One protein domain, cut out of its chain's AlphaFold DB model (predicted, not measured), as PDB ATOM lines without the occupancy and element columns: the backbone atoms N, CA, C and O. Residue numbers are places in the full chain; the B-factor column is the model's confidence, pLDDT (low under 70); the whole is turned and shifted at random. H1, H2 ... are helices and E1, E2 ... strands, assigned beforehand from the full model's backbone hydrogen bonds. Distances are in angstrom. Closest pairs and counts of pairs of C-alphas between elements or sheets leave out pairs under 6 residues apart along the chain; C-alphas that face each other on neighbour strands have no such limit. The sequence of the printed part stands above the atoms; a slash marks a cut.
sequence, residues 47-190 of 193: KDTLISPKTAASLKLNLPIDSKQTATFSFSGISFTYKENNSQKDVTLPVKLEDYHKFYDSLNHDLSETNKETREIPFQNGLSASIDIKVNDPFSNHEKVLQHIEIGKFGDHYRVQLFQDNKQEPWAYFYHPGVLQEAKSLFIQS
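What this domain is: This is residues 47 to 190 of the 193 residues of the protein "Putative membrane protein" of Criblamydia sequanensis CRIB-18 (UniProt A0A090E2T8). What shape do these atoms make? One strongly twisted antiparallel sheet of seven strands has H5 packed across one face, with H2 side by side with H5 and running the opposite way. E1 and the part of E2 paired with it, residues 69 to 74, reach away from the rest as an arm. What is it built of? The printed part has 144 residues, with five named helices and seven named strands in the order H1 E1 E2 E3 H2 H3 H4 E4 E5 E6 E7 H5; its class is mixed, helices and strands. The whole is compact, with a radius of gyration of the C-alphas of 15.9 A and spans of 48 by 36 by 29 A.

How they stand to each other: Which strands stand beside the longest one? E2, residues 69 to 83, has E1, residues 60 to 66, and E3, residues 90 to 95, on one side and E4, residues 127 to 136, on the other side. These pairs are antiparallel, with N 63 and O 71, N 80 and O 93, and N 79 and O 132 each 2.9 A apart, within hydrogen-bond range. E2 bends by 50 degrees at residue 77. How does the sheet go on? E5, residues 143 to 152, E6, residues 157 to 161, and E7, residues 171 to 175, follow E4 in hairpins, with N 131 and O 149 at 2.8 A, N 150 and O 159 at 2.9 A, and N 160 and O 172 at 2.8 A. E1 E2 E3 and E4 E5 E6 E7 are meanders, each strand the antiparallel neighbour of the one before. Which helices are on the sheet? H5, residues 179 to 187, is at a height over the sheet of 8.9 A, and H4, residues 121 to 124, is on the opposite face at 7.9 A. H1, residues 53 to 57, H2, residues 97 to 107, and H3, residues 116 to 119, only graze it. Which helices touch? H2 and H5 touch at a shallow tilt of 20 degrees, opposite ways, their closest C-alphas those of Asp 99 and Leu 186, 5.7 A apart. H1 touches H2, the closest C-alphas being those of Pro 53 and His 101, 5.6 A apart. Every O i to N i+4 pair is within hydrogen-bond range in H1, H2 and H5; H3 and H4 are too short for one.

Where its parts are: Where are the anchor points? H1 begins with C-alpha 53 at (42.457, -6.113, -29.041), and H5 ends with C-alpha 187 at (50.811, -0.009, -18.472). How long are the longer elements? From first to last C-alpha, E2 measures 41.3 A, E4 25.9 A, E5 24.6 A and H2 15.3 A.

The domain as a whole: How far does it reach? The two C-alphas farthest apart, those of Lys 68 and Asn 86, are 52.4 A apart. Is it unbroken? The printed part has no cut, and no link is long. Where is confidence low? Residues 64 to 69, 85 to 87, 164 to 169 and 190 are under 70, against a mean pLDDT of the printed part of 86.9.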
ATOM      1  N   LYS A  47      36.177   3.588 -30.993       91.44
ATOM      2  CA  LYS A  47      36.041   2.154 -31.323       91.44
ATOM      3  C   LYS A  47      36.308   1.799 -32.793       91.44
ATOM      4  O   LYS A  47      36.776   0.697 -33.062       91.44
ATOM      5  N   ASP A  48      36.002   2.716 -33.714       89.94
ATOM      6  CA  ASP A  48      36.122   2.521 -35.165       89.94
ATOM      7  C   ASP A  48      37.494   2.991 -35.680       89.94
ATOM      8  O   ASP A  48      37.869   2.722 -36.820       89.94
ATOM      9  N   THR A  49      38.245   3.706 -34.837       90.25
ATOM     10  CA  THR A  49      39.550   4.290 -35.166       90.25
ATOM     11  C   THR A  49      40.691   3.503 -34.528       90.25
ATOM     12  O   THR A  49      41.719   3.274 -35.159       90.25
ATOM     13  N   LEU A  50      40.521   3.072 -33.279       92.56
ATOM     14  CA  LEU A  50      41.470   2.262 -32.528       92.56
ATOM     15  C   LEU A  50      41.402   0.801 -32.986       92.56
ATOM     16  O   LEU A  50      40.323   0.250 -33.212       92.56
ATOM     17  N   ILE A  51      42.557   0.146 -33.094       91.62
ATOM     18  CA  ILE A  51      42.605  -1.284 -33.401       91.62
ATOM     19  C   ILE A  51      42.108  -2.055 -32.181       91.62
ATOM     20  O   ILE A  51      42.748  -2.056 -31.136       91.62
ATOM     21  N   SER A  52      40.984  -2.764 -32.319       92.94
ATOM     22  CA  SER A  52      40.478  -3.581 -31.212       92.94
ATOM     23  C   SER A  52      41.496  -4.660 -30.796       92.94
ATOM     24  O   SER A  52      42.188  -5.209 -31.663       92.94
ATOM     25  N   PRO A  53      41.554  -5.060 -29.515       90.19
ATOM     26  CA  PRO A  53      42.457  -6.113 -29.041       90.19
ATOM     27  C   PRO A  53      42.268  -7.440 -29.783       90.19
ATOM     28  O   PRO A  53      43.232  -8.138 -30.096       90.19
ATOM     29  N   LYS A  54      41.018  -7.767 -30.137       89.38
ATOM     30  CA  LYS A  54      40.684  -8.942 -30.948       89.38
ATOM     31  C   LYS A  54      41.249  -8.825 -32.365       89.38
ATOM     32  O   LYS A  54      41.787  -9.800 -32.890       89.38
ATOM     33  N   THR A  55      41.146  -7.645 -32.980       87.94
ATOM     34  CA  THR A  55      41.739  -7.370 -34.295       87.94
ATOM     35  C   THR A  55      43.257  -7.463 -34.228       87.94
ATOM     36  O   THR A  55      43.835  -8.138 -35.067       87.94
ATOM     37  N   ALA A  56      43.894  -6.867 -33.215       86.81
ATOM     38  CA  ALA A  56      45.337  -6.942 -33.008       86.81
ATOM     39  C   ALA A  56      45.815  -8.398 -32.860       86.81
ATOM     40  O   ALA A  56      46.690  -8.830 -33.601       86.81
ATOM     41  N   ALA A  57      45.183  -9.191 -31.988       84.50
ATOM     42  CA  ALA A  57      45.553 -10.593 -31.761       84.50
ATOM     43  C   ALA A  57      45.403 -11.480 -33.007       84.50
ATOM     44  O   ALA A  57      46.164 -12.424 -33.207       84.50
ATOM     45  N   SER A  58      44.395 -11.199 -33.832       84.25
ATOM     46  CA  SER A  58      44.090 -11.972 -35.041       84.25
ATOM     47  C   SER A  58      44.721 -11.392 -36.309       84.25
ATOM     48  O   SER A  58      44.478 -11.901 -37.405       84.25
ATOM     49  N   LEU A  59      45.530 -10.336 -36.177       80.81
ATOM     50  CA  LEU A  59      46.002  -9.563 -37.308       80.81
ATOM     51  C   LEU A  59      46.962 -10.377 -38.182       80.81
ATOM     52  O   LEU A  59      48.082 -10.708 -37.786       80.81
ATOM     53  N   LYS A  60      46.513 -10.643 -39.409       78.00
ATOM     54  CA  LYS A  60      47.317 -11.157 -40.517       78.00
ATOM     55  C   LYS A  60      47.011 -10.320 -41.748       78.00
ATOM     56  O   LYS A  60      46.005 -10.543 -42.419       78.00
ATOM     57  N   LEU A  61      47.848  -9.325 -42.020       74.38
ATOM     58  CA  LEU A  61      47.689  -8.479 -43.201       74.38
ATOM     59  C   LEU A  61      48.500  -9.081 -44.336       74.38
ATOM     60  O   LEU A  61      49.725  -9.066 -44.291       74.38
ATOM     61  N   ASN A  62      47.813  -9.609 -45.345       75.94
ATOM     62  CA  ASN A  62      48.443 -10.074 -46.573       75.94
ATOM     63  C   ASN A  62      48.499  -8.905 -47.554       75.94
ATOM     64  O   ASN A  62      47.496  -8.588 -48.191       75.94
ATOM     65  N   LEU A  63      49.650  -8.247 -47.646       70.50
ATOM     66  CA  LEU A  63      49.846  -7.144 -48.579       70.50
ATOM     67  C   LEU A  63      50.556  -7.649 -49.839       70.50
ATOM     68  O   LEU A  63      51.571  -8.341 -49.718       70.50
ATOM     69  N   PRO A  64      50.045  -7.336 -51.043       69.81
ATOM     70  CA  PRO A  64      50.757  -7.632 -52.276       69.81
ATOM     71  C   PRO A  64      52.029  -6.780 -52.332       69.81
ATOM     72  O   PRO A  64      51.968  -5.559 -52.210       69.81
ATOM     73  N   ILE A  65      53.179  -7.428 -52.488       68.62
ATOM     74  CA  ILE A  65      54.482  -6.755 -52.653       68.62
ATOM     75  C   ILE A  65      54.746  -6.518 -54.140       68.62
ATOM     76  O   ILE A  65      55.322  -5.513 -54.535       68.62
ATOM     77  N   ASP A  66      54.291  -7.467 -54.956       69.12
ATOM     78  CA  ASP A  66      54.286  -7.440 -56.411       69.12
ATOM     79  C   ASP A  66      53.134  -8.343 -56.891       69.12
ATOM     80  O   ASP A  66      52.531  -9.089 -56.116       69.12
ATOM     81  N   SER A  67      52.873  -8.331 -58.190       64.81
ATOM     82  CA  SER A  67      51.887  -9.092 -58.962       64.81
ATOM     83  C   SER A  67      51.798 -10.597 -58.637       64.81
ATOM     84  O   SER A  67      50.846 -11.254 -59.052       64.81
ATOM     85  N   LYS A  68      52.796 -11.173 -57.946       64.62
ATOM     86  CA  LYS A  68      52.919 -12.615 -57.660       64.62
ATOM     87  C   LYS A  68      53.227 -12.970 -56.202       64.62
ATOM     88  O   LYS A  68      53.279 -14.156 -55.890       64.62
ATOM     89  N   GLN A  69      53.473 -11.997 -55.322       68.06
ATOM     90  CA  GLN A  69      53.895 -12.264 -53.942       68.06
ATOM     91  C   GLN A  69      53.070 -11.455 -52.948       68.06
ATOM     92  O   GLN A  69      52.840 -10.261 -53.136       68.06
ATOM     93  N   THR A  70      52.675 -12.109 -51.858       75.19
ATOM     94  CA  THR A  70      51.993 -11.487 -50.722       75.19
ATOM     95  C   THR A  70      52.834 -11.651 -49.469       75.19
ATOM     96  O   THR A  70      53.270 -12.762 -49.168       75.19
ATOM     97  N   ALA A  71      53.024 -10.571 -48.720       74.94
ATOM     98  CA  ALA A  71      53.669 -10.605 -47.418       74.94
ATOM     99  C   ALA A  71      52.617 -10.624 -46.332       74.94
ATOM    100  O   ALA A  71      51.711  -9.792 -46.345       74.94
ATOM    101  N   THR A  72      52.775 -11.536 -45.381       81.06
ATOM    102  CA  THR A  72      51.932 -11.586 -44.193       81.06
ATOM    103  C   THR A  72      52.593 -10.794 -43.074       81.06
ATOM    104  O   THR A  72      53.543 -11.261 -42.451       81.06
ATOM    105  N   PHE A  73      52.066  -9.608 -42.794       82.25
ATOM    106  CA  PHE A  73      52.397  -8.863 -41.586       82.25
ATOM    107  C   PHE A  73      51.580  -9.442 -40.437       82.25
ATOM    108  O   PHE A  73      50.363  -9.622 -40.553       82.25
ATOM    109  N   SER A  74      52.255  -9.748 -39.336       86.00
ATOM    110  CA  SER A  74      51.637 -10.301 -38.130       86.00
ATOM    111  C   SER A  74      51.846  -9.355 -36.963       86.00
ATOM    112  O   SER A  74      52.825  -8.617 -36.933       86.00
ATOM    113  N   PHE A  75      50.922  -9.350 -36.012       90.19
ATOM    114  CA  PHE A  75      51.073  -8.576 -34.785       90.19
ATOM    115  C   PHE A  75      52.381  -8.928 -34.060       90.19
ATOM    116  O   PHE A  75      52.679 -10.106 -33.866       90.19
ATOM    117  N   SER A  76      53.152  -7.903 -33.685       90.81
ATOM    118  CA  SER A  76      54.389  -8.058 -32.908       90.81
ATOM    119  C   SER A  76      54.162  -7.728 -31.439       90.81
ATOM    120  O   SER A  76      54.523  -8.495 -30.551       90.81
ATOM    121  N   GLY A  77      53.512  -6.596 -31.169       93.31
ATOM    122  CA  GLY A  77      53.316  -6.127 -29.807       93.31
ATOM    123  C   GLY A  77      52.770  -4.712 -29.743       93.31
ATOM    124  O   GLY A  77      52.455  -4.088 -30.760       93.31
ATOM    125  N   ILE A  78      52.663  -4.217 -28.515       96.06
ATOM    126  CA  ILE A  78      52.231  -2.857 -28.202       96.06
ATOM    127  C   ILE A  78      53.315  -2.237 -27.329       96.06
ATOM    128  O   ILE A  78      53.810  -2.891 -26.410       96.06
ATOM    129  N   SER A  79      53.697  -0.996 -27.605       96.81
ATOM    130  CA  SER A  79      54.633  -0.250 -26.764       96.81
ATOM    131  C   SER A  79      54.040   1.070 -26.312       96.81
ATOM    132  O   SER A  79      53.404   1.768 -27.095       96.81
ATOM    133  N   PHE A  80      54.290   1.416 -25.055       97.38
ATOM    134  CA  PHE A  80      53.924   2.689 -24.459       97.38
ATOM    135  C   PHE A  80      55.190   3.485 -24.171       97.38
ATOM    136  O   PHE A  80      56.055   3.026 -23.425       97.38
ATOM    137  N   THR A  81      55.293   4.668 -24.764       96.38
ATOM    138  CA  THR A  81      56.405   5.594 -24.559       96.38
ATOM    139  C   THR A  81      55.907   6.797 -23.777       96.38
ATOM    140  O   THR A  81      54.917   7.409 -24.162       96.38
ATOM    141  N   TYR A  82      56.563   7.159 -22.680       94.62
ATOM    142  CA  TYR A  82      56.168   8.299 -21.848       94.62
ATOM    143  C   TYR A  82      57.384   9.019 -21.269       94.62
ATOM    144  O   TYR A  82      58.475   8.458 -21.174       94.62
ATOM    145  N   LYS A  83      57.182  10.263 -20.827       89.12
ATOM    146  CA  LYS A  83      58.213  11.025 -20.109       89.12
ATOM    147  C   LYS A  83      58.214  10.687 -18.625       89.12
ATOM    148  O   LYS A  83      57.199  10.858 -17.937       89.12
ATOM    149  N   GLU A  84      59.352  10.212 -18.131       83.62
ATOM    150  CA  GLU A  84      59.568   9.948 -16.711       83.62
ATOM    151  C   GLU A  84      59.708  11.265 -15.929       83.62
ATOM    152  O   GLU A  84      60.305  12.229 -16.412       83.62
ATOM    153  N   ASN A  85      59.121  11.333 -14.729       68.62
ATOM    154  CA  ASN A  85      59.036  12.567 -13.941       68.62
ATOM    155  C   ASN A  85      60.426  13.220 -13.775       68.62
ATOM    156  O   ASN A  85      61.342  12.608 -13.235       68.62
ATOM    157  N   ASN A  86      60.556  14.477 -14.216       63.88
ATOM    158  CA  ASN A  86      61.776  15.306 -14.215       63.88
ATOM    159  C   ASN A  86      62.906  14.904 -15.182       63.88
ATOM    160  O   ASN A  86      63.928  15.590 -15.220       63.88
ATOM    161  N   SER A  87      62.733  13.868 -16.004       66.69
ATOM    162  CA  SER A  87      63.685  13.509 -17.057       66.69
ATOM    163  C   SER A  87      63.157  13.947 -18.424       66.69
ATOM    164  O   SER A  87      61.996  13.729 -18.756       66.69
ATOM    165  N   GLN A  88      64.015  14.546 -19.258       73.00
ATOM    166  CA  GLN A  88      63.701  14.754 -20.680       73.00
ATOM    167  C   GLN A  88      63.788  13.455 -21.499       73.00
ATOM    168  O   GLN A  88      63.590  13.490 -22.710       73.00
ATOM    169  N   LYS A  89      64.122  12.323 -20.868       85.31
ATOM    170  CA  LYS A  89      64.240  11.040 -21.556       85.31
ATOM    171  C   LYS A  89      62.879  10.369 -21.674       85.31
ATOM    172  O   LYS A  89      62.166  10.213 -20.682       85.31
ATOM    173  N   ASP A  90      62.582   9.938 -22.888       91.31
ATOM    174  CA  ASP A  90      61.449   9.073 -23.169       91.31
ATOM    175  C   ASP A  90      61.772   7.647 -22.700       91.31
ATOM    176  O   ASP A  90      62.853   7.113 -22.962       91.31
ATOM    177  N   VAL A  91      60.831   7.047 -21.973       93.38
ATOM    178  CA  VAL A  91      60.892   5.663 -21.500       93.38
ATOM    179  C   VAL A  91      59.856   4.863 -22.268       93.38
ATOM    180  O   VAL A  91      58.672   5.197 -22.235       93.38
ATOM    181  N   THR A  92      60.296   3.803 -22.942       94.88
ATOM    182  CA  THR A  92      59.427   2.896 -23.697       94.88
ATOM    183  C   THR A  92      59.309   1.563 -22.972       94.88
ATOM    184  O   THR A  92      60.317   0.929 -22.666       94.88
ATOM    185  N   LEU A  93      58.076   1.120 -22.734       95.19
ATOM    186  CA  LEU A  93      57.762  -0.156 -22.097       95.19
ATOM    187  C   LEU A  93      56.863  -1.004 -23.010       95.19
ATOM    188  O   LEU A  93      55.999  -0.452 -23.701       95.19
ATOM    189  N   PRO A  94      57.029  -2.337 -23.019       96.06
ATOM    190  CA  PRO A  94      56.078  -3.227 -23.670       96.06
ATOM    191  C   PRO A  94      54.753  -3.252 -22.896       96.06
ATOM    192  O   PRO A  94      54.738  -3.280 -21.667       96.06
ATOM    193  N   VAL A  95      53.636  -3.282 -23.618       95.69
ATOM    194  CA  VAL A  95      52.282  -3.340 -23.057       95.69
ATOM    195  C   VAL A  95      51.683  -4.714 -23.318       95.69
ATOM    196  O   VAL A  95      51.645  -5.191 -24.455       95.69
ATOM    197  N   LYS A  96      51.181  -5.353 -22.257       94.81
ATOM    198  CA  LYS A  96      50.433  -6.609 -22.365       94.81
ATOM    199  C   LYS A  96      49.104  -6.353 -23.076       94.81
ATOM    200  O   LYS A  96      48.422  -5.369 -22.799       94.81
ATOM    201  N   LEU A  97      48.701  -7.273 -23.953       93.44
ATOM    202  CA  LEU A  97      47.455  -7.146 -24.718       93.44
ATOM    203  C   LEU A  97      46.216  -7.006 -23.811       93.44
ATOM    204  O   LEU A  97      45.283  -6.290 -24.152       93.44
ATOM    205  N   GLU A  98      46.222  -7.660 -22.649       95.06
ATOM    206  CA  GLU A  98      45.153  -7.586 -21.644       95.06
ATOM    207  C   GLU A  98      44.997  -6.184 -21.045       95.06
ATOM    208  O   GLU A  98      43.878  -5.725 -20.824       95.06
ATOM    209  N   ASP A  99      46.104  -5.481 -20.810       96.06
ATOM    210  CA  ASP A  99      46.066  -4.120 -20.276       96.06
ATOM    211  C   ASP A  99      45.669  -3.122 -21.362       96.06
ATOM    212  O   ASP A  99      44.876  -2.217 -21.110       96.06
ATOM    213  N   TYR A 100      46.125  -3.345 -22.599       96.19
ATOM    214  CA  TYR A 100      45.614  -2.599 -23.747       96.19
ATOM    215  C   TYR A 100      44.110  -2.811 -23.953       96.19
ATOM    216  O   TYR A 100      43.418  -1.878 -24.340       96.19
ATOM    217  N   HIS A 101      43.578  -4.002 -23.668       96.19
ATOM    218  CA  HIS A 101      42.141  -4.256 -23.760       96.19
ATOM    219  C   HIS A 101      41.346  -3.381 -22.794       96.19
ATOM    220  O   HIS A 101      40.408  -2.719 -23.222       96.19
ATOM    221  N   LYS A 102      41.776  -3.293 -21.531       96.56
ATOM    222  CA  LYS A 102      41.142  -2.410 -20.539       96.56
ATOM    223  C   LYS A 102      41.174  -0.947 -20.986       96.56
ATOM    224  O   LYS A 102      40.170  -0.258 -20.877       96.56
ATOM    225  N   PHE A 103      42.306  -0.508 -21.538       96.81
ATOM    226  CA  PHE A 103      42.456   0.839 -22.090       96.81
ATOM    227  C   PHE A 103      41.561   1.072 -23.317       96.81
ATOM    228  O   PHE A 103      40.926   2.107 -23.447       96.81
ATOM    229  N   TYR A 104      41.463   0.105 -24.229       96.38
ATOM    230  CA  TYR A 104      40.559   0.197 -25.376       96.38
ATOM    231  C   TYR A 104      39.097   0.317 -24.925       96.38
ATOM    232  O   TYR A 104      38.343   1.111 -25.487       96.38
ATOM    233  N   ASP A 105      38.700  -0.453 -23.913       96.25
ATOM    234  CA  ASP A 105      37.333  -0.455 -23.399       96.25
ATOM    235  C   ASP A 105      36.946   0.854 -22.707       96.25
ATOM    236  O   ASP A 105      35.772   1.224 -22.764       96.25
ATOM    237  N   SER A 106      37.895   1.575 -22.098       96.38
ATOM    238  CA  SER A 106      37.621   2.893 -21.513       96.38
ATOM    239  C   SER A 106      37.384   3.960 -22.582       96.38
ATOM    240  O   SER A 106      36.501   4.803 -22.425       96.38
ATOM    241  N   LEU A 107      38.108   3.877 -23.704       95.75
ATOM    242  CA  LEU A 107      38.046   4.858 -24.788       95.75
ATOM    243  C   LEU A 107      36.966   4.568 -25.835       95.75
ATOM    244  O   LEU A 107      36.639   5.435 -26.637       95.75
ATOM    245  N   ASN A 108      36.424   3.351 -25.907       91.75
ATOM    246  CA  ASN A 108      35.612   2.897 -27.047       91.75
ATOM    247  C   ASN A 108      34.357   3.760 -27.346       91.75
ATOM    248  O   ASN A 108      33.879   3.763 -28.489       91.75
ATOM    249  N   HIS A 109      33.844   4.510 -26.369       91.94
ATOM    250  CA  HIS A 109      32.689   5.399 -26.515       91.94
ATOM    251  C   HIS A 109      33.057   6.833 -26.919       91.94
ATOM    252  O   HIS A 109      32.152   7.609 -27.240       91.94
ATOM    253  N   ASP A 110      34.344   7.178 -26.950       93.69
ATOM    254  CA  ASP A 110      34.786   8.541 -27.210       93.69
ATOM    255  C   ASP A 110      34.459   8.977 -28.640       93.69
ATOM    256  O   ASP A 110      34.569   8.226 -29.625       93.69
ATOM    257  N   LEU A 111      34.043  10.236 -28.742       91.38
ATOM    258  CA  LEU A 111      33.689  10.892 -29.990       91.38
ATOM    259  C   LEU A 111      34.791  11.861 -30.388       91.38
ATOM    260  O   LEU A 111      35.378  12.542 -29.547       91.38
ATOM    261  N   SER A 112      35.058  11.936 -31.689       90.69
ATOM    262  CA  SER A 112      36.099  12.816 -32.196       90.69
ATOM    263  C   SER A 112      35.772  14.291 -31.967       90.69
ATOM    264  O   SER A 112      34.663  14.733 -32.275       90.69
ATOM    265  N   GLU A 113      36.768  15.073 -31.572       88.00
ATOM    266  CA  GLU A 113      36.682  16.525 -31.506       88.00
ATOM    267  C   GLU A 113      36.608  17.148 -32.908       88.00
ATOM    268  O   GLU A 113      37.443  16.911 -33.792       88.00
ATOM    269  N   THR A 114      35.600  17.994 -33.118       79.06
ATOM    270  CA  THR A 114      35.319  18.614 -34.421       79.06
ATOM    271  C   THR A 114      35.847  20.031 -34.562       79.06
ATOM    272  O   THR A 114      36.073  20.489 -35.686       79.06
ATOM    273  N   ASN A 115      36.069  20.728 -33.448       82.88
ATOM    274  CA  ASN A 115      36.559  22.096 -33.468       82.88
ATOM    275  C   ASN A 115      38.062  22.118 -33.783       82.88
ATOM    276  O   ASN A 115      38.901  21.796 -32.943       82.88
ATOM    277  N   LYS A 116      38.396  22.519 -35.016       77.19
ATOM    278  CA  LYS A 116      39.780  22.569 -35.504       77.19
ATOM    279  C   LYS A 116      40.675  23.509 -34.705       77.19
ATOM    280  O   LYS A 116      41.844  23.193 -34.524       77.19
ATOM    281  N   GLU A 117      40.138  24.633 -34.243       76.12
ATOM    282  CA  GLU A 117      40.921  25.678 -33.577       76.12
ATOM    283  C   GLU A 117      41.410  25.235 -32.198       76.12
ATOM    284  O   GLU A 117      42.474  25.656 -31.755       76.12
ATOM    285  N   THR A 118      40.650  24.370 -31.524       81.62
ATOM    286  CA  THR A 118      40.913  23.991 -30.130       81.62
ATOM    287  C   THR A 118      41.567  22.624 -29.992       81.62
ATOM    288  O   THR A 118      42.479  22.476 -29.181       81.62
ATOM    289  N   ARG A 119      41.196  21.649 -30.829       85.00
ATOM    290  CA  ARG A 119      41.670  20.258 -30.704       85.00
ATOM    291  C   ARG A 119      43.176  20.063 -30.919       85.00
ATOM    292  O   ARG A 119      43.736  19.061 -30.492       85.00
ATOM    293  N   GLU A 120      43.855  20.981 -31.615       87.62
ATOM    294  CA  GLU A 120      45.305  20.880 -31.860       87.62
ATOM    295  C   GLU A 120      46.150  21.484 -30.733       87.62
ATOM    296  O   GLU A 120      47.302  21.085 -30.545       87.62
ATOM    297  N   ILE A 121      45.577  22.403 -29.948       90.50
ATOM    298  CA  ILE A 121      46.261  23.122 -28.863       90.50
ATOM    299  C   ILE A 121      46.968  22.167 -27.875       90.50
ATOM    300  O   ILE A 121      48.124  22.437 -27.524       90.50
ATOM    301  N   PRO A 122      46.371  21.027 -27.455       90.88
ATOM    302  CA  PRO A 122      47.026  20.083 -26.547       90.88
ATOM    303  C   PRO A 122      48.310  19.447 -27.102       90.88
ATOM    304  O   PRO A 122      49.127  18.959 -26.319       90.88
ATOM    305  N   PHE A 123      48.500  19.456 -28.425       91.94
ATOM    306  CA  PHE A 123      49.595  18.772 -29.125       91.94
ATOM    307  C   PHE A 123      50.688  19.732 -29.624       91.94
ATOM    308  O   PHE A 123      51.816  19.308 -29.862       91.94
ATOM    309  N   GLN A 124      50.401  21.034 -29.735       89.31
ATOM    310  CA  GLN A 124      51.371  22.049 -30.182       89.31
ATOM    311  C   GLN A 124      52.547  22.238 -29.210       89.31
ATOM    312  O   GLN A 124      53.640  22.624 -29.614       89.31
ATOM    313  N   ASN A 125      52.342  21.944 -27.923       82.94
ATOM    314  CA  ASN A 125      53.328  22.170 -26.862       82.94
ATOM    315  C   ASN A 125      54.143  20.916 -26.492       82.94
ATOM    316  O   ASN A 125      54.774  20.881 -25.426       82.94
ATOM    317  N   GLY A 126      54.116  19.903 -27.362       86.88
ATOM    318  CA  GLY A 126      54.757  18.606 -27.180       86.88
ATOM    319  C   GLY A 126      53.804  17.523 -26.674       86.88
ATOM    320  O   GLY A 126      52.652  17.780 -26.333       86.88
ATOM    321  N   LEU A 127      54.323  16.298 -26.623       92.00
ATOM    322  CA  LEU A 127      53.592  15.108 -26.196       92.00
ATOM    323  C   LEU A 127      54.007  14.686 -24.789       92.00
ATOM    324  O   LEU A 127      55.161  14.896 -24.380       92.00
ATOM    325  N   SER A 128      53.060  14.077 -24.080       93.44
ATOM    326  CA  SER A 128      53.299  13.462 -22.771       93.44
ATOM    327  C   SER A 128      53.550  11.963 -22.869       93.44
ATOM    328  O   SER A 128      54.337  11.426 -22.086       93.44
ATOM    329  N   ALA A 129      52.901  11.305 -23.829       95.88
ATOM    330  CA  ALA A 129      53.105   9.896 -24.118       95.88
ATOM    331  C   ALA A 129      52.638   9.532 -25.535       95.88
ATOM    332  O   ALA A 129      51.888  10.282 -26.162       95.88
ATOM    333  N   SER A 130      53.045   8.358 -26.005       97.00
ATOM    334  CA  SER A 130      52.538   7.710 -27.208       97.00
ATOM    335  C   SER A 130      52.341   6.210 -26.990       97.00
ATOM    336  O   SER A 130      52.989   5.592 -26.143       97.00
ATOM    337  N   ILE A 131      51.424   5.625 -27.754       97.38
ATOM    338  CA  ILE A 131      51.160   4.188 -27.795       97.38
ATOM    339  C   ILE A 131      51.301   3.740 -29.248       97.38
ATOM    340  O   ILE A 131      50.638   4.282 -30.133       97.38
ATOM    341  N   ASP A 132      52.138   2.733 -29.474       96.38
ATOM    342  CA  ASP A 132      52.375   2.142 -30.787       96.38
ATOM    343  C   ASP A 132      51.900   0.699 -30.808       96.38
ATOM    344  O   ASP A 132      52.331  -0.119 -29.995       96.38
ATOM    345  N   ILE A 133      51.061   0.368 -31.784       93.81
ATOM    346  CA  ILE A 133      50.710  -1.010 -32.123       93.81
ATOM    347  C   ILE A 133      51.583  -1.414 -33.296       93.81
ATOM    348  O   ILE A 133      51.544  -0.778 -34.352       93.81
ATOM    349  N   LYS A 134      52.364  -2.475 -33.124       92.75
ATOM    350  CA  LYS A 134      53.405  -2.869 -34.067       92.75
ATOM    351  C   LYS A 134      53.119  -4.209 -34.718       92.75
ATOM    352  O   LYS A 134      52.528  -5.112 -34.122       92.75
ATOM    353  N   VAL A 135      53.608  -4.345 -35.940       90.69
ATOM    354  CA  VAL A 135      53.582  -5.582 -36.716       90.69
ATOM    355  C   VAL A 135      54.989  -5.978 -37.131       90.69
ATOM    356  O   VAL A 135      55.835  -5.124 -37.381       90.69
ATOM    357  N   ASN A 136      55.227  -7.278 -37.228       87.81
ATOM    358  CA  ASN A 136      56.441  -7.825 -37.805       87.81
ATOM    359  C   ASN A 136      56.415  -7.624 -39.316       87.81
ATOM    360  O   ASN A 136      55.474  -8.057 -39.991       87.81
ATOM    361  N   ASP A 137      57.452  -6.971 -39.830       82.12
ATOM    362  CA  ASP A 137      57.695  -6.862 -41.258       82.12
ATOM    363  C   ASP A 137      58.510  -8.080 -41.729       82.12
ATOM    364  O   ASP A 137      59.661  -8.251 -41.307       82.12
ATOM    365  N   PRO A 138      57.946  -8.934 -42.605       78.94
ATOM    366  CA  PRO A 138      58.627 -10.137 -43.069       78.94
ATOM    367  C   PRO A 138      59.884  -9.851 -43.906       78.94
ATOM    368  O   PRO A 138      60.670 -10.769 -44.124       78.94
ATOM    369  N   PHE A 139      60.093  -8.617 -44.380       77.94
ATOM    370  CA  PHE A 139      61.262  -8.258 -45.194       77.94
ATOM    371  C   PHE A 139      62.418  -7.699 -44.398       77.94
ATOM    372  O   PHE A 139      63.569  -7.869 -44.794       77.94
ATOM    373  N   SER A 140      62.119  -6.980 -43.321       72.31
ATOM    374  CA  SER A 140      63.140  -6.212 -42.629       72.31
ATOM    375  C   SER A 140      63.622  -6.875 -41.344       72.31
ATOM    376  O   SER A 140      64.622  -6.413 -40.821       72.31
ATOM    377  N   ASN A 141      63.006  -7.951 -40.831       73.56
ATOM    378  CA  ASN A 141      63.226  -8.430 -39.448       73.56
ATOM    379  C   ASN A 141      63.029  -7.320 -38.388       73.56
ATOM    380  O   ASN A 141      63.380  -7.506 -37.224       73.56
ATOM    381  N   HIS A 142      62.481  -6.167 -38.780       82.31
ATOM    382  CA  HIS A 142      62.203  -5.040 -37.907       82.31
ATOM    383  C   HIS A 142      60.694  -4.938 -37.686       82.31
ATOM    384  O   HIS A 142      59.875  -5.382 -38.495       82.31
ATOM    385  N   GLU A 143      60.320  -4.333 -36.568       87.88
ATOM    386  CA  GLU A 143      58.930  -3.999 -36.298       87.88
ATOM    387  C   GLU A 143      58.535  -2.742 -37.073       87.88
ATOM    388  O   GLU A 143      59.263  -1.746 -37.095       87.88
ATOM    389  N   LYS A 144      57.339  -2.754 -37.657       87.69
ATOM    390  CA  LYS A 144      56.712  -1.577 -38.252       87.69
ATOM    391  C   LYS A 144      55.563  -1.118 -37.367       87.69
ATOM    392  O   LYS A 144      54.730  -1.929 -36.961       87.69
ATOM    393  N   VAL A 145      55.489   0.183 -37.092       90.19
ATOM    394  CA  VAL A 145      54.320   0.768 -36.427       90.19
ATOM    395  C   VAL A 145      53.148   0.678 -37.392       90.19
ATOM    396  O   VAL A 145      53.185   1.224 -38.495       90.19
ATOM    397  N   LEU A 146      52.133  -0.072 -36.980       89.31
ATOM    398  CA  LEU A 146      50.845  -0.068 -37.632       89.31
ATOM    399  C   LEU A 146      50.119   1.176 -37.138       89.31
ATOM    400  O   LEU A 146      50.057   2.154 -37.862       89.31
ATOM    401  N   GLN A 147      49.616   1.187 -35.906       92.38
ATOM    402  CA  GLN A 147      48.846   2.318 -35.388       92.38
ATOM    403  C   GLN A 147      49.658   3.118 -34.380       92.38
ATOM    404  O   GLN A 147      50.234   2.542 -33.461       92.38
ATOM    405  N   HIS A 148      49.624   4.439 -34.539       95.44
ATOM    406  CA  HIS A 148      50.223   5.393 -33.620       95.44
ATOM    407  C   HIS A 148      49.135   6.220 -32.926       95.44
ATOM    408  O   HIS A 148      48.240   6.775 -33.576       95.44
ATOM    409  N   ILE A 149      49.206   6.279 -31.601       96.75
ATOM    410  CA  ILE A 149      48.330   7.072 -30.740       96.75
ATOM    411  C   ILE A 149      49.219   8.019 -29.948       96.75
ATOM    412  O   ILE A 149      50.194   7.595 -29.335       96.75
ATOM    413  N   GLU A 150      48.865   9.295 -29.911       97.06
ATOM    414  CA  GLU A 150      49.593  10.297 -29.144       97.06
ATOM    415  C   GLU A 150      48.705  10.896 -28.064       97.06
ATOM    416  O   GLU A 150      47.543  11.209 -28.316       97.06
ATOM    417  N   ILE A 151      49.270  11.111 -26.879       96.88
ATOM    418  CA  ILE A 151      48.609  11.776 -25.759       96.88
ATOM    419  C   ILE A 151      49.200  13.179 -25.608       96.88
ATOM    420  O   ILE A 151      50.415  13.360 -25.440       96.88
ATOM    421  N   GLY A 152      48.321  14.178 -25.667       94.75
ATOM    422  CA  GLY A 152      48.671  15.588 -25.578       94.75
ATOM    423  C   GLY A 152      49.320  15.945 -24.242       94.75
ATOM    424  O   GLY A 152      49.211  15.223 -23.248       94.75
ATOM    425  N   LYS A 153      49.984  17.102 -24.200       92.44
ATOM    426  CA  LYS A 153      50.791  17.545 -23.053       92.44
ATOM    427  C   LYS A 153      50.045  17.499 -21.717       92.44
ATOM    428  O   LYS A 153      50.618  17.125 -20.698       92.44
ATOM    429  N   PHE A 154      48.775  17.887 -21.719       92.00
ATOM    430  CA  PHE A 154      47.972  17.989 -20.500       92.00
ATOM    431  C   PHE A 154      47.399  16.648 -20.029       92.00
ATOM    432  O   PHE A 154      46.984  16.544 -18.884       92.00
ATOM    433  N   GLY A 155      47.430  15.616 -20.878       94.19
ATOM    434  CA  GLY A 155      47.042  14.259 -20.504       94.19
ATOM    435  C   GLY A 155      45.553  13.928 -20.605       94.19
ATOM    436  O   GLY A 155      45.208  12.788 -20.330       94.19
ATOM    437  N   ASP A 156      44.707  14.868 -21.037       96.00
ATOM    438  CA  ASP A 156      43.255  14.657 -21.216       96.00
ATOM    439  C   ASP A 156      42.824  14.507 -22.684       96.00
ATOM    440  O   ASP A 156      41.653  14.310 -22.985       96.00
ATOM    441  N   HIS A 157      43.748  14.692 -23.623       96.31
ATOM    442  CA  HIS A 157      43.451  14.636 -25.052       96.31
ATOM    443  C   HIS A 157      44.380  13.629 -25.703       96.31
ATOM    444  O   HIS A 157      45.565  13.559 -25.359       96.31
ATOM    445  N   TYR A 158      43.861  12.895 -26.677       97.00
ATOM    446  CA  TYR A 158      44.655  11.984 -27.481       97.00
ATOM    447  C   TYR A 158      44.274  12.082 -28.955       97.00
ATOM    448  O   TYR A 158      43.188  12.532 -29.317       97.00
ATOM    449  N   ARG A 159      45.197  11.696 -29.832       95.06
ATOM    450  CA  ARG A 159      44.945  11.623 -31.267       95.06
ATOM    451  C   ARG A 159      45.440  10.311 -31.838       95.06
ATOM    452  O   ARG A 159      46.451   9.776 -31.396       95.06
ATOM    453  N   VAL A 160      44.718   9.800 -32.824       94.81
ATOM    454  CA  VAL A 160      44.998   8.523 -33.478       94.81
ATOM    455  C   VAL A 160      45.334   8.782 -34.934       94.81
ATOM    456  O   VAL A 160      44.594   9.491 -35.625       94.81
ATOM    457  N   GLN A 161      46.448   8.223 -35.399       92.31
ATOM    458  CA  GLN A 161      46.855   8.348 -36.791       92.31
ATOM    459  C   GLN A 161      45.908   7.543 -37.691       92.31
ATOM    460  O   GLN A 161      45.635   6.367 -37.445       92.31
ATOM    461  N   LEU A 162      45.404   8.183 -38.745       87.88
ATOM    462  CA  LEU A 162      44.509   7.576 -39.723       87.88
ATOM    463  C   LEU A 162      45.304   6.978 -40.889       87.88
ATOM    464  O   LEU A 162      46.119   7.655 -41.514       87.88
ATOM    465  N   PHE A 163      45.005   5.728 -41.243       72.50
ATOM    466  CA  PHE A 163      45.588   5.038 -42.396       72.50
ATOM    467  C   PHE A 163      44.891   5.436 -43.698       72.50
ATOM    468  O   PHE A 163      44.080   4.675 -44.224       72.50
ATOM    469  N   GLN A 164      45.129   6.644 -44.209       64.31
ATOM    470  CA  GLN A 164      44.644   7.027 -45.538       64.31
ATOM    471  C   GLN A 164      45.698   7.848 -46.283       64.31
ATOM    472  O   GLN A 164      46.012   8.965 -45.881       64.31
ATOM    473  N   ASP A 165      46.181   7.305 -47.406       50.22
ATOM    474  CA  ASP A 165      47.317   7.791 -48.211       50.22
ATOM    475  C   ASP A 165      47.148   9.189 -48.845       50.22
ATOM    476  O   ASP A 165      48.009   9.623 -49.604       50.22
ATOM    477  N   ASN A 166      46.050   9.917 -48.598       49.94
ATOM    478  CA  ASN A 166      45.762  11.129 -49.377       49.94
ATOM    479  C   ASN A 166      44.883  12.194 -48.692       49.94
ATOM    480  O   ASN A 166      44.163  12.931 -49.369       49.94
ATOM    481  N   LYS A 167      44.887  12.296 -47.354       56.31
ATOM    482  CA  LYS A 167      44.088  13.315 -46.643       56.31
ATOM    483  C   LYS A 167      44.935  14.435 -46.039       56.31
ATOM    484  O   LYS A 167      45.960  14.192 -45.420       56.31
ATOM    485  N   GLN A 168      44.404  15.661 -46.130       59.81
ATOM    486  CA  GLN A 168      44.893  16.872 -45.448       59.81
ATOM    487  C   GLN A 168      44.879  16.767 -43.908       59.81
ATOM    488  O   GLN A 168      45.401  17.646 -43.232       59.81
ATOM    489  N   GLU A 169      44.255  15.729 -43.345       66.06
ATOM    490  CA  GLU A 169      44.035  15.574 -41.908       66.06
ATOM    491  C   GLU A 169      44.377  14.129 -41.493       66.06
ATOM    492  O   GLU A 169      43.513  13.253 -41.568       66.06
ATOM    493  N   PRO A 170      45.643  13.849 -41.121       84.75
ATOM    494  CA  PRO A 170      46.124  12.489 -40.854       84.75
ATOM    495  C   PRO A 170      45.768  11.976 -39.450       84.75
ATOM    496  O   PRO A 170      46.193  10.889 -39.072       84.75
ATOM    497  N   TRP A 171      44.996  12.743 -38.678       90.44
ATOM    498  CA  TRP A 171      44.711  12.479 -37.272       90.44
ATOM    499  C   TRP A 171      43.217  12.582 -36.973       90.44
ATOM    500  O   TRP A 171      42.546  13.511 -37.428       90.44
ATOM    501  N   ALA A 172      42.715  11.661 -36.155       91.25
ATOM    502  CA  ALA A 172      41.461  11.823 -35.430       91.25
ATOM    503  C   ALA A 172      41.776  12.235 -33.987       91.25
ATOM    504  O   ALA A 172      42.615  11.607 -33.351       91.25
ATOM    505  N   TYR A 173      41.128  13.289 -33.497       93.62
ATOM    506  CA  TYR A 173      41.378  13.897 -32.186       93.62
ATOM    507  C   TYR A 173      40.238  13.551 -31.244       93.62
ATOM    508  O   TYR A 173      39.092  13.537 -31.685       93.62
ATOM    509  N   PHE A 174      40.542  13.292 -29.980       94.88
ATOM    510  CA  PHE A 174      39.587  12.849 -28.977       94.88
ATOM    511  C   PHE A 174      39.917  13.476 -27.623       94.88
ATOM    512  O   PHE A 174      41.086  13.663 -27.269       94.88
ATOM    513  N   TYR A 175      38.868  13.725 -26.845       94.56
ATOM    514  CA  TYR A 175      38.960  14.166 -25.462       94.56
ATOM    515  C   TYR A 175      38.520  13.040 -24.532       94.56
ATOM    516  O   TYR A 175      37.418  12.515 -24.686       94.56
ATOM    517  N   HIS A 176      39.363  12.720 -23.555       95.88
ATOM    518  CA  HIS A 176      39.082  11.751 -22.509       95.88
ATOM    519  C   HIS A 176      39.772  12.190 -21.209       95.88
ATOM    520  O   HIS A 176      41.006  12.145 -21.127       95.88
ATOM    521  N   PRO A 177      39.009  12.634 -20.192       95.94
ATOM    522  CA  PRO A 177      39.577  13.125 -18.943       95.94
ATOM    523  C   PRO A 177      40.524  12.100 -18.312       95.94
ATOM    524  O   PRO A 177      40.124  10.981 -18.006       95.94
ATOM    525  N   GLY A 178      41.775  12.486 -18.082       96.25
ATOM    526  CA  GLY A 178      42.756  11.643 -17.411       96.25
ATOM    527  C   GLY A 178      43.303  10.460 -18.222       96.25
ATOM    528  O   GLY A 178      43.852   9.535 -17.616       96.25
ATOM    529  N   VAL A 179      43.202  10.464 -19.560       97.12
ATOM    530  CA  VAL A 179      43.682   9.352 -20.412       97.12
ATOM    531  C   VAL A 179      45.156   9.001 -20.180       97.12
ATOM    532  O   VAL A 179      45.541   7.833 -20.228       97.12
ATOM    533  N   LEU A 180      46.004   9.987 -19.864       96.00
ATOM    534  CA  LEU A 180      47.404   9.733 -19.519       96.00
ATOM    535  C   LEU A 180      47.543   8.966 -18.202       96.00
ATOM    536  O   LEU A 180      48.359   8.050 -18.104       96.00
ATOM    537  N   GLN A 181      46.808   9.379 -17.170       95.62
ATOM    538  CA  GLN A 181      46.833   8.744 -15.856       95.62
ATOM    539  C   GLN A 181      46.316   7.312 -15.961       95.62
ATOM    540  O   GLN A 181      46.928   6.407 -15.393       95.62
ATOM    541  N   GLU A 182      45.252   7.104 -16.735       96.12
ATOM    542  CA  GLU A 182      44.711   5.780 -17.014       96.12
ATOM    543  C   GLU A 182      45.743   4.895 -17.726       96.12
ATOM    544  O   GLU A 182      46.094   3.835 -17.199       96.12
ATOM    545  N   ALA A 183      46.326   5.364 -18.836       96.19
ATOM    546  CA  ALA A 183      47.378   4.642 -19.555       96.19
ATOM    547  C   ALA A 183      48.554   4.279 -18.633       96.19
ATOM    548  O   ALA A 183      49.002   3.135 -18.599       96.19
ATOM    549  N   LYS A 184      49.030   5.226 -17.813       94.88
ATOM    550  CA  LYS A 184      50.105   4.967 -16.842       94.88
ATOM    551  C   LYS A 184      49.707   3.916 -15.803       94.88
ATOM    552  O   LYS A 184      50.524   3.054 -15.484       94.88
ATOM    553  N   SER A 185      48.481   3.975 -15.284       95.19
ATOM    554  CA  SER A 185      47.992   3.019 -14.286       95.19
ATOM    555  C   SER A 185      47.925   1.594 -14.837       95.19
ATOM    556  O   SER A 185      48.334   0.663 -14.152       95.19
ATOM    557  N   LEU A 186      47.506   1.442 -16.096       95.38
ATOM    558  CA  LEU A 186      47.375   0.148 -16.759       95.38
ATOM    559  C   LEU A 186      48.721  -0.402 -17.244       95.38
ATOM    560  O   LEU A 186      48.950  -1.604 -17.164       95.38
ATOM    561  N   PHE A 187      49.617   0.449 -17.751       95.12
ATOM    562  CA  PHE A 187      50.811  -0.009 -18.472       95.12
ATOM    563  C   PHE A 187      52.084  -0.044 -17.624       95.12
ATOM    564  O   PHE A 187      52.952  -0.875 -17.874       95.12
ATOM    565  N   ILE A 188      52.218   0.830 -16.621       90.25
ATOM    566  CA  ILE A 188      53.440   0.902 -15.799       90.25
ATOM    567  C   ILE A 188      53.357  -0.063 -14.611       90.25
ATOM    568  O   ILE A 188      54.332  -0.745 -14.297       90.25
ATOM    569  N   GLN A 189      52.197  -0.168 -13.955       72.69
ATOM    570  CA  GLN A 189      52.054  -1.024 -12.767       72.69
ATOM    571  C   GLN A 189      52.186  -2.521 -13.102       72.69
ATOM    572  O   GLN A 189      52.709  -3.290 -12.298       72.69
ATOM    573  N   SER A 190      51.815  -2.928 -14.319       57.12
ATOM    574  CA  SER A 190      51.901  -4.316 -14.799       57.12
ATOM    575  C   SER A 190      53.312  -4.799 -15.168       57.12
ATOM    576  O   SER A 190      53.488  -5.992 -15.439       57.12
TER     577      SER A 190